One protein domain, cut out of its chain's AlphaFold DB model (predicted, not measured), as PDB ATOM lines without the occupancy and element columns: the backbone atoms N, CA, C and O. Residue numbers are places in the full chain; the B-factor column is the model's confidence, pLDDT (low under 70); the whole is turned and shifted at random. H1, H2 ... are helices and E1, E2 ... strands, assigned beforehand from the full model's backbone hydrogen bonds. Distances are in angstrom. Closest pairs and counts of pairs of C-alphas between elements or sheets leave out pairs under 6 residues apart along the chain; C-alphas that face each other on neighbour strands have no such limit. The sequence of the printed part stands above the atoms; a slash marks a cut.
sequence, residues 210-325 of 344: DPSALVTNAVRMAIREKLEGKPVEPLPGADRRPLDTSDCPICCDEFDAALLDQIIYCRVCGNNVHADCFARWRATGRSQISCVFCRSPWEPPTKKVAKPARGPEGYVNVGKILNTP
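Overview. This is residues 210 to 325 of the 344 residues of an uncharacterized protein of Hesseltinella vesiculosa (UniProt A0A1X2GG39). Little regular structure: a small hairpin, E1 and E2, runs into short helix H2 among long loops, with H1 at one end and residues 310 to 315 sticking out at the other. The printed part has 116 residues, 26 in named elements: H1, E1, E2, H2, a mixed class with one antiparallel sheet, E1 - E2. It is only just compact, close to loose: radius of gyration of the C-alphas 16.0 A, spans 50 by 34 by 25 A.

Along the chain. Find C-alpha 263 at (-5.645, 38.551, -4.150): E1, residues 263 to 265, runs 6.9 A. E2, residues 272 to 274, runs 7.0 A. H2, residues 275 to 283, runs 12.3 A to C-alpha 283 at (-14.111, 32.836, -18.404). H1, residues 217 to 227, runs 15.2 A.

Arrangement. Between E1 and E2, look at N 273 and O 264, 2.8 A apart, within hydrogen-bond range. The closest C-alphas of E1 and H2, Ile 263 and Ala 275, are 5.5 A apart. H1 is apart from E2 and H2. In H1 and H2 every O i to N i+4 pair is within hydrogen-bond range.

Size, cuts and confidence. C-alphas 218 and 313 are farthest apart, 50.8 A. The printed part has no cut; H1 to E1 is a long link. Confidence is low at residues 300 to 325, among others.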
ATOM      1  N   ASP A 210       7.583  27.299 -15.739       74.44
ATOM      2  CA  ASP A 210       6.153  27.006 -15.870       74.44
ATOM      3  C   ASP A 210       5.425  27.091 -14.503       74.44
ATOM      4  O   ASP A 210       5.979  26.654 -13.491       74.44
ATOM      5  N   PRO A 211       4.179  27.597 -14.423       74.75
ATOM      6  CA  PRO A 211       3.473  27.734 -13.149       74.75
ATOM      7  C   PRO A 211       3.328  26.445 -12.310       74.75
ATOM      8  O   PRO A 211       3.275  26.540 -11.083       74.75
ATOM      9  N   SER A 212       3.334  25.236 -12.891       70.56
ATOM     10  CA  SER A 212       3.423  23.991 -12.102       70.56
ATOM     11  C   SER A 212       4.804  23.791 -11.470       70.56
ATOM     12  O   SER A 212       4.912  23.191 -10.399       70.56
ATOM     13  N   ALA A 213       5.876  24.298 -12.081       66.56
ATOM     14  CA  ALA A 213       7.225  24.247 -11.523       66.56
ATOM     15  C   ALA A 213       7.387  25.131 -10.265       66.56
ATOM     16  O   ALA A 213       8.251  24.852  -9.437       66.56
ATOM     17  N   LEU A 214       6.496  26.105 -10.045       70.69
ATOM     18  CA  LEU A 214       6.407  26.892  -8.801       70.69
ATOM     19  C   LEU A 214       5.633  26.174  -7.670       70.69
ATOM     20  O   LEU A 214       5.603  26.628  -6.522       70.69
ATOM     21  N   VAL A 215       5.005  25.030  -7.958       77.06
ATOM     22  CA  VAL A 215       4.349  24.156  -6.968       77.06
ATOM     23  C   VAL A 215       5.395  23.232  -6.334       77.06
ATOM     24  O   VAL A 215       6.285  22.743  -7.028       77.06
ATOM     25  N   THR A 216       5.300  22.953  -5.029       77.50
ATOM     26  CA  THR A 216       6.203  22.013  -4.334       77.50
ATOM     27  C   THR A 216       6.095  20.596  -4.900       77.50
ATOM     28  O   THR A 216       5.001  20.127  -5.213       77.50
ATOM     29  N   ASN A 217       7.221  19.876  -4.987       74.38
ATOM     30  CA  ASN A 217       7.251  18.550  -5.616       74.38
ATOM     31  C   ASN A 217       6.309  17.540  -4.930       74.38
ATOM     32  O   ASN A 217       5.629  16.789  -5.619       74.38
ATOM     33  N   ALA A 218       6.181  17.593  -3.598       73.75
ATOM     34  CA  ALA A 218       5.220  16.779  -2.845       73.75
ATOM     35  C   ALA A 218       3.762  16.994  -3.305       73.75
ATOM     36  O   ALA A 218       3.038  16.030  -3.529       73.75
ATOM     37  N   VAL A 219       3.350  18.247  -3.539       75.69
ATOM     38  CA  VAL A 219       2.004  18.567  -4.048       75.69
ATOM     39  C   VAL A 219       1.838  18.096  -5.498       75.69
ATOM     40  O   VAL A 219       0.777  17.589  -5.847       75.69
ATOM     41  N   ARG A 220       2.880  18.185  -6.343       74.50
ATOM     42  CA  ARG A 220       2.835  17.620  -7.710       74.50
ATOM     43  C   ARG A 220       2.675  16.096  -7.699       74.50
ATOM     44  O   ARG A 220       1.882  15.578  -8.480       74.50
ATOM     45  N   MET A 221       3.411  15.400  -6.831       73.50
ATOM     46  CA  MET A 221       3.347  13.941  -6.684       73.50
ATOM     47  C   MET A 221       1.970  13.496  -6.189       73.50
ATOM     48  O   MET A 221       1.312  12.733  -6.884       73.50
ATOM     49  N   ALA A 222       1.471  14.076  -5.097       74.50
ATOM     50  CA  ALA A 222       0.149  13.755  -4.560       74.50
ATOM     51  C   ALA A 222      -1.000  14.071  -5.545       74.50
ATOM     52  O   ALA A 222      -1.977  13.326  -5.619       74.50
ATOM     53  N   ILE A 223      -0.889  15.136  -6.356       72.56
ATOM     54  CA  ILE A 223      -1.845  15.402  -7.449       72.56
ATOM     55  C   ILE A 223      -1.747  14.330  -8.543       72.56
ATOM     56  O   ILE A 223      -2.783  13.858  -9.009       72.56
ATOM     57  N   ARG A 224      -0.535  13.921  -8.946       75.38
ATOM     58  CA  ARG A 224      -0.333  12.843  -9.928       75.38
ATOM     59  C   ARG A 224      -0.913  11.523  -9.426       75.38
ATOM     60  O   ARG A 224      -1.707  10.916 -10.127       75.38
ATOM     61  N   GLU A 225      -0.569  11.108  -8.215       77.75
ATOM     62  CA  GLU A 225      -1.004   9.839  -7.625       77.75
ATOM     63  C   GLU A 225      -2.533   9.785  -7.469       77.75
ATOM     64  O   GLU A 225      -3.151   8.766  -7.776       77.75
ATOM     65  N   LYS A 226      -3.164  10.914  -7.119       73.38
ATOM     66  CA  LYS A 226      -4.627  11.051  -7.075       73.38
ATOM     67  C   LYS A 226      -5.284  11.006  -8.463       73.38
ATOM     68  O   LYS A 226      -6.413  10.538  -8.576       73.38
ATOM     69  N   LEU A 227      -4.601  11.463  -9.518       72.19
ATOM     70  CA  LEU A 227      -5.042  11.306 -10.915       72.19
ATOM     71  C   LEU A 227      -4.812   9.880 -11.447       72.19
ATOM     72  O   LEU A 227      -5.584   9.414 -12.279       72.19
ATOM     73  N   GLU A 228      -3.800   9.175 -10.939       77.94
ATOM     74  CA  GLU A 228      -3.539   7.747 -11.182       77.94
ATOM     75  C   GLU A 228      -4.494   6.821 -10.396       77.94
ATOM     76  O   GLU A 228      -4.400   5.602 -10.510       77.94
ATOM     77  N   GLY A 229      -5.414   7.378  -9.598       69.50
ATOM     78  CA  GLY A 229      -6.399   6.620  -8.819       69.50
ATOM     79  C   GLY A 229      -5.840   5.933  -7.569       69.50
ATOM     80  O   GLY A 229      -6.536   5.120  -6.963       69.50
ATOM     81  N   LYS A 230      -4.606   6.248  -7.157       71.31
ATOM     82  CA  LYS A 230      -4.022   5.730  -5.913       71.31
ATOM     83  C   LYS A 230      -4.720   6.357  -4.696       71.31
ATOM     84  O   LYS A 230      -5.107   7.529  -4.756       71.31
ATOM     85  N   PRO A 231      -4.848   5.628  -3.572       58.34
ATOM     86  CA  PRO A 231      -5.261   6.223  -2.308       58.34
ATOM     87  C   PRO A 231      -4.163   7.177  -1.823       58.34
ATOM     88  O   PRO A 231      -3.106   6.754  -1.360       58.34
ATOM     89  N   VAL A 232      -4.417   8.474  -1.970       58.78
ATOM     90  CA  VAL A 232      -3.571   9.553  -1.455       58.78
ATOM     91  C   VAL A 232      -4.327  10.210  -0.313       58.78
ATOM     92  O   VAL A 232      -5.452  10.681  -0.524       58.78
ATOM     93  N   GLU A 233      -3.714  10.256   0.871       57.38
ATOM     94  CA  GLU A 233      -4.243  11.014   2.010       57.38
ATOM     95  C   GLU A 233      -4.598  12.446   1.580       57.38
ATOM     96  O   GLU A 233      -3.850  13.047   0.795       57.38
ATOM     97  N   PRO A 234      -5.728  13.024   2.032       53.78
ATOM     98  CA  PRO A 234      -6.112  14.369   1.633       53.78
ATOM     99  C   PRO A 234      -4.987  15.358   1.943       53.78
ATOM    100  O   PRO A 234      -4.696  15.618   3.109       53.78
ATOM    101  N   LEU A 235      -4.365  15.914   0.891       57.94
ATOM    102  CA  LEU A 235      -3.370  16.981   1.024       57.94
ATOM    103  C   LEU A 235      -3.929  18.034   1.993       57.94
ATOM    104  O   LEU A 235      -4.975  18.614   1.674       57.94
ATOM    105  N   PRO A 236      -3.283  18.281   3.151       55.34
ATOM    106  CA  PRO A 236      -3.765  19.283   4.086       55.34
ATOM    107  C   PRO A 236      -3.831  20.617   3.349       55.34
ATOM    108  O   PRO A 236      -2.904  20.969   2.616       55.34
ATOM    109  N   GLY A 237      -4.965  21.309   3.488       60.44
ATOM    110  CA  GLY A 237      -5.273  22.496   2.698       60.44
ATOM    111  C   GLY A 237      -4.160  23.527   2.836       60.44
ATOM    112  O   GLY A 237      -3.996  24.107   3.903       60.44
ATOM    113  N   ALA A 238      -3.387  23.719   1.767       74.62
ATOM    114  CA  ALA A 238      -2.149  24.474   1.807       74.62
ATOM    115  C   ALA A 238      -2.416  25.922   2.224       74.62
ATOM    116  O   ALA A 238      -3.211  26.625   1.585       74.62
ATOM    117  N   ASP A 239      -1.722  26.358   3.275       85.31
ATOM    118  CA  ASP A 239      -1.762  27.738   3.738       85.31
ATOM    119  C   ASP A 239      -1.368  28.716   2.631       85.31
ATOM    120  O   ASP A 239      -0.630  28.397   1.689       85.31
ATOM    121  N   ARG A 240      -1.878  29.943   2.753       90.44
ATOM    122  CA  ARG A 240      -1.552  31.027   1.832       90.44
ATOM    123  C   ARG A 240      -0.048  31.291   1.884       90.44
ATOM    124  O   ARG A 240       0.476  31.688   2.921       90.44
ATOM    125  N   ARG A 241       0.635  31.107   0.755       89.94
ATOM    126  CA  ARG A 241       2.058  31.439   0.634       89.94
ATOM    127  C   ARG A 241       2.271  32.957   0.722       89.94
ATOM    128  O   ARG A 241       1.372  33.709   0.324       89.94
ATOM    129  N   PRO A 242       3.449  33.407   1.192       91.81
ATOM    130  CA  PRO A 242       3.858  34.808   1.124       91.81
ATOM    131  C   PRO A 242       3.668  35.420  -0.277       91.81
ATOM    132  O   PRO A 242       3.730  34.721  -1.292       91.81
ATOM    133  N   LEU A 243       3.380  36.723  -0.334       91.12
ATOM    134  CA  LEU A 243       3.065  37.417  -1.593       91.12
ATOM    135  C   LEU A 243       4.274  37.493  -2.541       91.12
ATOM    136  O   LEU A 243       4.113  37.372  -3.749       91.12
ATOM    137  N   ASP A 244       5.473  37.593  -1.976       88.25
ATOM    138  CA  ASP A 244       6.787  37.613  -2.626       88.25
ATOM    139  C   ASP A 244       7.266  36.237  -3.134       88.25
ATOM    140  O   ASP A 244       8.342  36.129  -3.715       88.25
ATOM    141  N   THR A 245       6.487  35.162  -2.945       86.44
ATOM    142  CA  THR A 245       6.881  33.807  -3.385       86.44
ATOM    143  C   THR A 245       6.831  33.620  -4.910       86.44
ATOM    144  O   THR A 245       7.524  32.752  -5.441       86.44
ATOM    145  N   SER A 246       5.983  34.373  -5.619       86.38
ATOM    146  CA  SER A 246       5.827  34.301  -7.082       86.38
ATOM    147  C   SER A 246       4.888  35.390  -7.596       86.38
ATOM    148  O   SER A 246       3.851  35.608  -6.970       86.38
ATOM    149  N   ASP A 247       5.146  35.933  -8.783       90.56
ATOM    150  CA  ASP A 247       4.235  36.853  -9.479       90.56
ATOM    151  C   ASP A 247       2.932  36.179  -9.941       90.56
ATOM    152  O   ASP A 247       2.807  34.951 -10.000       90.56
ATOM    153  N   CYS A 248       1.936  36.983 -10.322       91.56
ATOM    154  CA  CYS A 248       0.676  36.472 -10.853       91.56
ATOM    155  C   CYS A 248       0.849  35.963 -12.303       91.56
ATOM    156  O   CYS A 248       0.956  36.790 -13.212       91.56
ATOM    157  N   PRO A 249       0.739  34.649 -12.601       88.62
ATOM    158  CA  PRO A 249       1.119  34.053 -13.897       88.62
ATOM    159  C   PRO A 249       0.141  34.341 -15.054       88.62
ATOM    160  O   PRO A 249       0.141  33.651 -16.070       88.62
ATOM    161  N   ILE A 250      -0.737  35.330 -14.884       89.31
ATOM    162  CA  ILE A 250      -1.715  35.775 -15.882       89.31
ATOM    163  C   ILE A 250      -1.394  37.207 -16.317       89.31
ATOM    164  O   ILE A 250      -1.332  37.461 -17.511       89.31
ATOM    165  N   CYS A 251      -1.186  38.150 -15.396       91.19
ATOM    166  CA  CYS A 251      -0.810  39.528 -15.742       91.19
ATOM    167  C   CYS A 251       0.704  39.792 -15.671       91.19
ATOM    168  O   CYS A 251       1.167  40.783 -16.230       91.19
ATOM    169  N   CYS A 252       1.461  38.871 -15.063       90.81
ATOM    170  CA  CYS A 252       2.889  39.002 -14.778       90.81
ATOM    171  C   CYS A 252       3.202  40.265 -13.954       90.81
ATOM    172  O   CYS A 252       4.155  40.985 -14.227       90.81
ATOM    173  N   ASP A 253       2.352  40.527 -12.958       90.44
ATOM    174  CA  ASP A 253       2.542  41.573 -11.953       90.44
ATOM    175  C   ASP A 253       2.766  40.943 -10.575       90.44
ATOM    176  O   ASP A 253       2.165  39.905 -10.256       90.44
ATOM    177  N   GLU A 254       3.572  41.625  -9.762       91.62
ATOM    178  CA  GLU A 254       3.757  41.375  -8.332       91.62
ATOM    179  C   GLU A 254       2.442  41.518  -7.536       91.62
ATOM    180  O   GLU A 254       1.433  42.041  -8.019       91.62
ATOM    181  N   PHE A 255       2.456  41.075  -6.277       92.38
ATOM    182  CA  PHE A 255       1.299  41.090  -5.383       92.38
ATOM    183  C   PHE A 255       1.388  42.191  -4.316       92.38
ATOM    184  O   PHE A 255       2.120  42.061  -3.337       92.38
ATOM    185  N   ASP A 256       0.577  43.243  -4.461       90.50
ATOM    186  CA  ASP A 256       0.499  44.341  -3.489       90.50
ATOM    187  C   ASP A 256      -0.200  43.913  -2.181       90.50
ATOM    188  O   ASP A 256      -1.364  43.499  -2.169       90.50
ATOM    189  N   ALA A 257       0.500  44.068  -1.054       90.31
ATOM    190  CA  ALA A 257      -0.026  43.801   0.281       90.31
ATOM    191  C   ALA A 257      -1.179  44.741   0.688       90.31
ATOM    192  O   ALA A 257      -2.029  44.346   1.487       90.31
ATOM    193  N   ALA A 258      -1.262  45.951   0.124       92.69
ATOM    194  CA  ALA A 258      -2.392  46.856   0.336       92.69
ATOM    195  C   ALA A 258      -3.690  46.353  -0.329       92.69
ATOM    196  O   ALA A 258      -4.778  46.747   0.084       92.69
ATOM    197  N   LEU A 259      -3.586  45.453  -1.315       91.44
ATOM    198  CA  LEU A 259      -4.702  44.893  -2.092       91.44
ATOM    199  C   LEU A 259      -4.938  43.400  -1.778       91.44
ATOM    200  O   LEU A 259      -5.407  42.628  -2.618       91.44
ATOM    201  N   LEU A 260      -4.617  42.977  -0.547       90.31
ATOM    202  CA  LEU A 260      -4.741  41.595  -0.052       90.31
ATOM    203  C   LEU A 260      -6.143  40.973  -0.205       90.31
ATOM    204  O   LEU A 260      -6.260  39.742  -0.218       90.31
ATOM    205  N   ASP A 261      -7.186  41.801  -0.310       92.06
ATOM    206  CA  ASP A 261      -8.587  41.431  -0.537       92.06
ATOM    207  C   ASP A 261      -8.874  41.039  -2.000       92.06
ATOM    208  O   ASP A 261      -9.669  40.132  -2.265       92.06
ATOM    209  N   GLN A 262      -8.176  41.675  -2.943       93.19
ATOM    210  CA  GLN A 262      -8.225  41.420  -4.383       93.19
ATOM    211  C   GLN A 262      -7.298  40.275  -4.815       93.19
ATOM    212  O   GLN A 262      -7.273  39.914  -5.993       93.19
ATOM    213  N   ILE A 263      -6.557  39.666  -3.885       94.56
ATOM    214  CA  ILE A 263      -5.645  38.551  -4.150       94.56
ATOM    215  C   ILE A 263      -6.175  37.290  -3.461       94.56
ATOM    216  O   ILE A 263      -6.156  37.172  -2.235       94.56
ATOM    217  N   ILE A 264      -6.610  36.318  -4.263       94.12
ATOM    218  CA  ILE A 264      -7.032  34.987  -3.805       94.12
ATOM    219  C   ILE A 264      -5.857  34.003  -3.860       94.12
ATOM    220  O   ILE A 264      -4.836  34.280  -4.482       94.12
ATOM    221  N   TYR A 265      -5.991  32.832  -3.241       93.50
ATOM    222  CA  TYR A 265      -4.964  31.787  -3.283       93.50
ATOM    223  C   TYR A 265      -5.581  30.398  -3.470       93.50
ATOM    224  O   TYR A 265      -6.775  30.190  -3.236       93.50
ATOM    225  N   CYS A 266      -4.773  29.444  -3.929       90.50
ATOM    226  CA  CYS A 266      -5.210  28.069  -4.140       90.50
ATOM    227  C   CYS A 266      -5.069  27.224  -2.867       90.50
ATOM    228  O   CYS A 266      -3.954  27.021  -2.392       90.50
ATOM    229  N   ARG A 267      -6.169  26.613  -2.401       87.38
ATOM    230  CA  ARG A 267      -6.197  25.709  -1.230       87.38
ATOM    231  C   ARG A 267      -5.347  24.431  -1.348       87.38
ATOM    232  O   ARG A 267      -5.235  23.706  -0.373       87.38
ATOM    233  N   VAL A 268      -4.772  24.129  -2.514       86.44
ATOM    234  CA  VAL A 268      -3.981  22.899  -2.744       86.44
ATOM    235  C   VAL A 268      -2.478  23.172  -2.868       86.44
ATOM    236  O   VAL A 268      -1.674  22.310  -2.532       86.44
ATOM    237  N   CYS A 269      -2.068  24.361  -3.329       86.75
ATOM    238  CA  CYS A 269      -0.645  24.711  -3.480       86.75
ATOM    239  C   CYS A 269      -0.213  26.006  -2.775       86.75
ATOM    240  O   CYS A 269       0.968  26.339  -2.816       86.75
ATOM    241  N   GLY A 270      -1.136  26.749  -2.159       88.75
ATOM    242  CA  GLY A 270      -0.865  27.988  -1.426       88.75
ATOM    243  C   GLY A 270      -0.588  29.225  -2.293       88.75
ATOM    244  O   GLY A 270      -0.670  30.338  -1.780       88.75
ATOM    245  N   ASN A 271      -0.286  29.065  -3.589       91.62
ATOM    246  CA  ASN A 271       0.089  30.172  -4.481       91.62
ATOM    247  C   ASN A 271      -1.048  31.194  -4.693       91.62
ATOM    248  O   ASN A 271      -2.225  30.827  -4.800       91.62
ATOM    249  N   ASN A 272      -0.656  32.467  -4.798       93.75
ATOM    250  CA  ASN A 272      -1.517  33.645  -4.941       93.75
ATOM    251  C   ASN A 272      -1.911  33.916  -6.411       93.75
ATOM    252  O   ASN A 272      -1.149  33.633  -7.330       93.75
ATOM    253  N   VAL A 273      -3.102  34.479  -6.647       93.56
ATOM    254  CA  VAL A 273      -3.610  34.937  -7.957       93.56
ATOM    255  C   VAL A 273      -4.498  36.169  -7.749       93.56
ATOM    256  O   VAL A 273      -5.357  36.171  -6.867       93.56
ATOM    257  N   HIS A 274      -4.376  37.196  -8.592       94.25
ATOM    258  CA  HIS A 274      -5.318  38.322  -8.591       94.25
ATOM    259  C   HIS A 274      -6.740  37.845  -8.943       94.25
ATOM    260  O   HIS A 274      -6.930  37.094  -9.905       94.25
ATOM    261  N   ALA A 275      -7.756  38.305  -8.212       92.88
ATOM    262  CA  ALA A 275      -9.150  37.903  -8.399       92.88
ATOM    263  C   ALA A 275      -9.649  38.195  -9.828       92.88
ATOM    264  O   ALA A 275     -10.221  37.308 -10.467       92.88
ATOM    265  N   ASP A 276      -9.337  39.378 -10.372       90.69
ATOM    266  CA  ASP A 276      -9.613  39.767 -11.766       90.69
ATOM    267  C   ASP A 276      -8.987  38.797 -12.780       90.69
ATOM    268  O   ASP A 276      -9.614  38.409 -13.770       90.69
ATOM    269  N   CYS A 277      -7.735  38.400 -12.536       91.06
ATOM    270  CA  CYS A 277      -7.012  37.461 -13.386       91.06
ATOM    271  C   CYS A 277      -7.677  36.084 -13.349       91.06
ATOM    272  O   CYS A 277      -7.925  35.478 -14.392       91.06
ATOM    273  N   PHE A 278      -8.035  35.603 -12.157       90.75
ATOM    274  CA  PHE A 278      -8.689  34.310 -12.015       90.75
ATOM    275  C   PHE A 278     -10.123  34.296 -12.571       90.75
ATOM    276  O   PHE A 278     -10.560  33.283 -13.117       90.75
ATOM    277  N   ALA A 279     -10.844  35.420 -12.525       88.19
ATOM    278  CA  ALA A 279     -12.131  35.574 -13.207       88.19
ATOM    279  C   ALA A 279     -11.987  35.419 -14.735       88.19
ATOM    280  O   ALA A 279     -12.794  34.735 -15.368       88.19
ATOM    281  N   ARG A 280     -10.914  35.959 -15.327       85.88
ATOM    282  CA  ARG A 280     -10.594  35.814 -16.762       85.88
ATOM    283  C   ARG A 280     -10.168  34.384 -17.126       85.88
ATOM    284  O   ARG A 280     -10.592  33.870 -18.161       85.88
ATOM    285  N   TRP A 281      -9.428  33.703 -16.246       85.19
ATOM    286  CA  TRP A 281      -9.101  32.272 -16.375       85.19
ATOM    287  C   TRP A 281     -10.335  31.358 -16.270       85.19
ATOM    288  O   TRP A 281     -10.453  30.371 -16.997       85.19
ATOM    289  N   ARG A 282     -11.300  31.706 -15.407       84.81
ATOM    290  CA  ARG A 282     -12.620  31.053 -15.346       84.81
ATOM    291  C   ARG A 282     -13.424  31.270 -16.629       84.81
ATOM    292  O   ARG A 282     -14.037  30.332 -17.128       84.81
ATOM    293  N   ALA A 283     -13.392  32.481 -17.182       80.19
ATOM    294  CA  ALA A 283     -14.111  32.836 -18.404       80.19
ATOM    295  C   ALA A 283     -13.558  32.166 -19.680       80.19
ATOM    296  O   ALA A 283     -14.247  32.154 -20.696       80.19
ATOM    297  N   THR A 284     -12.359  31.567 -19.655       72.56
ATOM    298  CA  THR A 284     -11.731  30.940 -20.839       72.56
ATOM    299  C   THR A 284     -12.322  29.571 -21.233       72.56
ATOM    300  O   THR A 284     -11.735  28.860 -22.047       72.56
ATOM    301  N   GLY A 285     -13.483  29.190 -20.689       59.03
ATOM    302  CA  GLY A 285     -14.324  28.113 -21.234       59.03
ATOM    303  C   GLY A 285     -13.879  26.675 -20.944       59.03
ATOM    304  O   GLY A 285     -14.311  25.759 -21.642       59.03
ATOM    305  N   ARG A 286     -13.030  26.441 -19.934       64.25
ATOM    306  CA  ARG A 286     -12.657  25.076 -19.522       64.25
ATOM    307  C   ARG A 286     -13.835  24.357 -18.856       64.25
ATOM    308  O   ARG A 286     -14.526  24.940 -18.026       64.25
ATOM    309  N   SER A 287     -14.016  23.073 -19.180       65.19
ATOM    310  CA  SER A 287     -15.084  22.209 -18.642       65.19
ATOM    311  C   SER A 287     -15.028  22.030 -17.122       65.19
ATOM    312  O   SER A 287     -16.061  21.852 -16.482       65.19
ATOM    313  N   GLN A 288     -13.831  22.121 -16.546       75.25
ATOM    314  CA  GLN A 288     -13.597  22.231 -15.111       75.25
ATOM    315  C   GLN A 288     -12.704  23.438 -14.829       75.25
ATOM    316  O   GLN A 288     -11.737  23.699 -15.549       75.25
ATOM    317  N   ILE A 289     -13.023  24.176 -13.766       85.38
ATOM    318  CA  ILE A 289     -12.201  25.295 -13.307       85.38
ATOM    319  C   ILE A 289     -11.073  24.728 -12.448       85.38
ATOM    320  O   ILE A 289     -11.335  24.070 -11.443       85.38
ATOM    321  N   SER A 290      -9.835  25.041 -12.814       87.38
ATOM    322  CA  SER A 290      -8.630  24.560 -12.141       87.38
ATOM    323  C   SER A 290      -7.691  25.689 -11.714       87.38
ATOM    324  O   SER A 290      -7.787  26.817 -12.202       87.38
ATOM    325  N   CYS A 291      -6.763  25.386 -10.805       88.44
ATOM    326  CA  CYS A 291      -5.660  26.274 -10.445       88.44
ATOM    327  C   CYS A 291      -4.717  26.538 -11.626       88.44
ATOM    328  O   CYS A 291      -4.340  25.615 -12.344       88.44
ATOM    329  N   VAL A 292      -4.290  27.794 -11.776       87.38
ATOM    330  CA  VAL A 292      -3.337  28.224 -12.817       87.38
ATOM    331  C   VAL A 292      -1.930  27.658 -12.605       87.38
ATOM    332  O   VAL A 292      -1.218  27.457 -13.580       87.38
ATOM    333  N   PHE A 293      -1.558  27.362 -11.353       87.38
ATOM    334  CA  PHE A 293      -0.295  26.711 -10.997       87.38
ATOM    335  C   PHE A 293      -0.447  25.185 -10.999       87.38
ATOM    336  O   PHE A 293       0.017  24.522 -11.911       87.38
ATOM    337  N   CYS A 294      -1.135  24.607 -10.007       85.25
ATOM    338  CA  CYS A 294      -1.139  23.154  -9.788       85.25
ATOM    339  C   CYS A 294      -2.221  22.365 -10.543       85.25
ATOM    340  O   CYS A 294      -2.322  21.155 -10.350       85.25
ATOM    341  N   ARG A 295      -3.066  23.019 -11.355       83.62
ATOM    342  CA  ARG A 295      -4.178  22.409 -12.119       83.62
ATOM    343  C   ARG A 295      -5.228  21.625 -11.307       83.62
ATOM    344  O   ARG A 295      -6.160  21.097 -11.913       83.62
ATOM    345  N   SER A 296      -5.155  21.585  -9.975       83.81
ATOM    346  CA  SER A 296      -6.199  20.979  -9.137       83.81
ATOM    347  C   SER A 296      -7.556  21.664  -9.364       83.81
ATOM    348  O   SER A 296      -7.570  22.862  -9.680       83.81
ATOM    349  N   PRO A 297      -8.696  20.972  -9.164       86.81
ATOM    350  CA  PRO A 297     -10.013  21.605  -9.162       86.81
ATOM    351  C   PRO A 297     -10.049  22.821  -8.226       86.81
ATOM    352  O   PRO A 297      -9.483  22.786  -7.131       86.81
ATOM    353  N   TRP A 298     -10.675  23.915  -8.662       87.19
ATOM    354  CA  TRP A 298     -10.725  25.145  -7.874       87.19
ATOM    355  C   TRP A 298     -11.962  25.205  -6.983       87.19
ATOM    356  O   TRP A 298     -13.042  25.641  -7.402       87.19
ATOM    357  N   GLU A 299     -11.766  24.867  -5.716       78.19
ATOM    358  CA  GLU A 299     -12.702  25.191  -4.644       78.19
ATOM    359  C   GLU A 299     -12.831  26.718  -4.501       78.19
ATOM    360  O   GLU A 299     -11.835  27.408  -4.257       78.19
ATOM    361  N   PRO A 300     -14.029  27.308  -4.671       61.12
ATOM    362  CA  PRO A 300     -14.205  28.729  -4.410       61.12
ATOM    363  C   PRO A 300     -13.964  29.023  -2.917       61.12
ATOM    364  O   PRO A 300     -14.384  28.235  -2.066       61.12
ATOM    365  N   PRO A 301     -13.359  30.173  -2.557       53.53
ATOM    366  CA  PRO A 301     -13.431  30.646  -1.179       53.53
ATOM    367  C   PRO A 301     -14.908  30.784  -0.785       53.53
ATOM    368  O   PRO A 301     -15.730  31.239  -1.582       53.53
ATOM    369  N   THR A 302     -15.257  30.378   0.436       42.69
ATOM    370  CA  THR A 302     -16.636  30.164   0.910       42.69
ATOM    371  C   THR A 302     -17.396  31.458   1.246       42.69
ATOM    372  O   THR A 302     -18.119  31.548   2.234       42.69
ATOM    373  N   LYS A 303     -17.283  32.468   0.377       45.78
ATOM    374  CA  LYS A 303     -18.149  33.652   0.336       45.78
ATOM    375  C   LYS A 303     -19.086  33.514  -0.868       45.78
ATOM    376  O   LYS A 303     -18.631  33.368  -2.000       45.78
ATOM    377  N   LYS A 304     -20.402  33.514  -0.625       34.34
ATOM    378  CA  LYS A 304     -21.433  33.302  -1.657       34.34
ATOM    379  C   LYS A 304     -21.483  34.496  -2.620       34.34
ATOM    380  O   LYS A 304     -22.188  35.465  -2.359       34.34
ATOM    381  N   VAL A 305     -20.754  34.427  -3.736       47.03
ATOM    382  CA  VAL A 305     -20.876  35.415  -4.822       47.03
ATOM    383  C   VAL A 305     -22.274  35.299  -5.435       47.03
ATOM    384  O   VAL A 305     -22.685  34.213  -5.850       47.03
ATOM    385  N   ALA A 306     -23.018  36.405  -5.463       46.69
ATOM    386  CA  ALA A 306     -24.365  36.437  -6.022       46.69
ATOM    387  C   ALA A 306     -24.354  36.125  -7.532       46.69
ATOM    388  O   ALA A 306     -23.419  36.481  -8.251       46.69
ATOM    389  N   LYS A 307     -25.413  35.471  -8.027       47.91
ATOM    390  CA  LYS A 307     -25.597  35.261  -9.472       47.91
ATOM    391  C   LYS A 307     -25.743  36.627 -10.168       47.91
ATOM    392  O   LYS A 307     -26.433  37.488  -9.622       47.91
ATOM    393  N   PRO A 308     -25.146  36.838 -11.356       50.06
ATOM    394  CA  PRO A 308     -25.255  38.112 -12.059       50.06
ATOM    395  C   PRO A 308     -26.713  38.394 -12.437       50.06
ATOM    396  O   PRO A 308     -27.380  37.551 -13.043       50.06
ATOM    397  N   ALA A 309     -27.197  39.586 -12.088       56.75
ATOM    398  CA  ALA A 309     -28.501  40.065 -12.528       56.75
ATOM    399  C   ALA A 309     -28.518  40.231 -14.058       56.75
ATOM    400  O   ALA A 309     -27.543  40.696 -14.654       56.75
ATOM    401  N   ARG A 310     -29.630  39.848 -14.693       62.03
ATOM    402  CA  ARG A 310     -29.887  40.127 -16.112       62.03
ATOM    403  C   ARG A 310     -30.483  41.526 -16.246       62.03
ATOM    404  O   ARG A 310     -31.264  41.927 -15.384       62.03
ATOM    405  N   GLY A 311     -30.126  42.242 -17.309       66.94
ATOM    406  CA  GLY A 311     -30.808  43.489 -17.660       66.94
ATOM    407  C   GLY A 311     -32.247  43.239 -18.139       66.94
ATOM    408  O   GLY A 311     -32.589  42.093 -18.463       66.94
ATOM    409  N   PRO A 312     -33.108  44.274 -18.188       59.97
ATOM    410  CA  PRO A 312     -34.480  44.154 -18.692       59.97
ATOM    411  C   PRO A 312     -34.549  43.684 -20.157       59.97
ATOM    412  O   PRO A 312     -35.510  43.026 -20.543       59.97
ATOM    413  N   GLU A 313     -33.507  43.935 -20.954       69.44
ATOM    414  CA  GLU A 313     -33.349  43.434 -22.329       69.44
ATOM    415  C   GLU A 313     -32.711  42.029 -22.404       69.44
ATOM    416  O   GLU A 313     -32.297  41.570 -23.467       69.44
ATOM    417  N   GLY A 314     -32.611  41.319 -21.274       61.84
ATOM    418  CA  GLY A 314     -32.179  39.919 -21.188       61.84
ATOM    419  C   GLY A 314     -30.676  39.673 -21.368       61.84
ATOM    420  O   GLY A 314     -30.201  38.573 -21.067       61.84
ATOM    421  N   TYR A 315     -29.912  40.675 -21.810       45.81
ATOM    422  CA  TYR A 315     -28.464  40.578 -21.980       45.81
ATOM    423  C   TYR A 315     -27.732  40.460 -20.630       45.81
ATOM    424  O   TYR A 315     -28.148  41.012 -19.606       45.81
ATOM    425  N   VAL A 316     -26.606  39.739 -20.628       56.94
ATOM    426  CA  VAL A 316     -25.726  39.601 -19.459       56.94
ATOM    427  C   VAL A 316     -24.515  40.505 -19.651       56.94
ATOM    428  O   VAL A 316     -23.636  40.210 -20.459       56.94
ATOM    429  N   ASN A 317     -24.446  41.604 -18.896       55.06
ATOM    430  CA  ASN A 317     -23.302  42.511 -18.947       55.06
ATOM    431  C   ASN A 317     -22.054  41.844 -18.334       55.06
ATOM    432  O   ASN A 317     -21.839  41.859 -17.119       55.06
ATOM    433  N   VAL A 318     -21.214  41.274 -19.200       55.16
ATOM    434  CA  VAL A 318     -19.966  40.597 -18.819       55.16
ATOM    435  C   VAL A 318     -18.920  41.526 -18.197       55.16
ATOM    436  O   VAL A 318     -18.020  41.032 -17.524       55.16
ATOM    437  N   GLY A 319     -19.042  42.854 -18.320       49.06
ATOM    438  CA  GLY A 319     -18.149  43.806 -17.647       49.06
ATOM    439  C   GLY A 319     -18.157  43.633 -16.124       49.06
ATOM    440  O   GLY A 319     -17.093  43.603 -15.508       49.06
ATOM    441  N   LYS A 320     -19.337  43.374 -15.540       49.47
ATOM    442  CA  LYS A 320     -19.506  43.089 -14.100       49.47
ATOM    443  C   LYS A 320     -19.052  41.677 -13.694       49.47
ATOM    444  O   LYS A 320     -18.879  41.416 -12.512       49.47
ATOM    445  N   ILE A 321     -18.827  40.777 -14.657       48.59
ATOM    446  CA  ILE A 321     -18.275  39.424 -14.437       48.59
ATOM    447  C   ILE A 321     -16.739  39.424 -14.568       48.59
ATOM    448  O   ILE A 321     -16.057  38.658 -13.891       48.59
ATOM    449  N   LEU A 322     -16.188  40.296 -15.416       42.94
ATOM    450  CA  LEU A 322     -14.749  40.440 -15.689       42.94
ATOM    451  C   LEU A 322     -14.061  41.520 -14.828       42.94
ATOM    452  O   LEU A 322     -12.886  41.827 -15.066       42.94
ATOM    453  N   ASN A 323     -14.809  42.097 -13.879       45.59
ATOM    454  CA  ASN A 323     -14.453  43.244 -13.035       45.59
ATOM    455  C   ASN A 323     -13.815  44.406 -13.824       45.59
ATOM    456  O   ASN A 323     -12.830  45.015 -13.410       45.59
ATOM    457  N   THR A 324     -14.341  44.680 -15.021       48.31
ATOM    458  CA  THR A 324     -13.837  45.767 -15.863       48.31
ATOM    459  C   THR A 324     -14.338  47.099 -15.294       48.31
ATOM    460  O   THR A 324     -15.554  47.266 -15.190       48.31
ATOM    461  N   PRO A 325     -13.454  48.058 -14.948       45.56
ATOM    462  CA  PRO A 325     -13.878  49.336 -14.383       45.56
ATOM    463  C   PRO A 325     -14.764  50.101 -15.372       45.56
ATOM    464  O   PRO A 325     -14.419  50.265 -16.543       45.56
TER     465      PRO A 325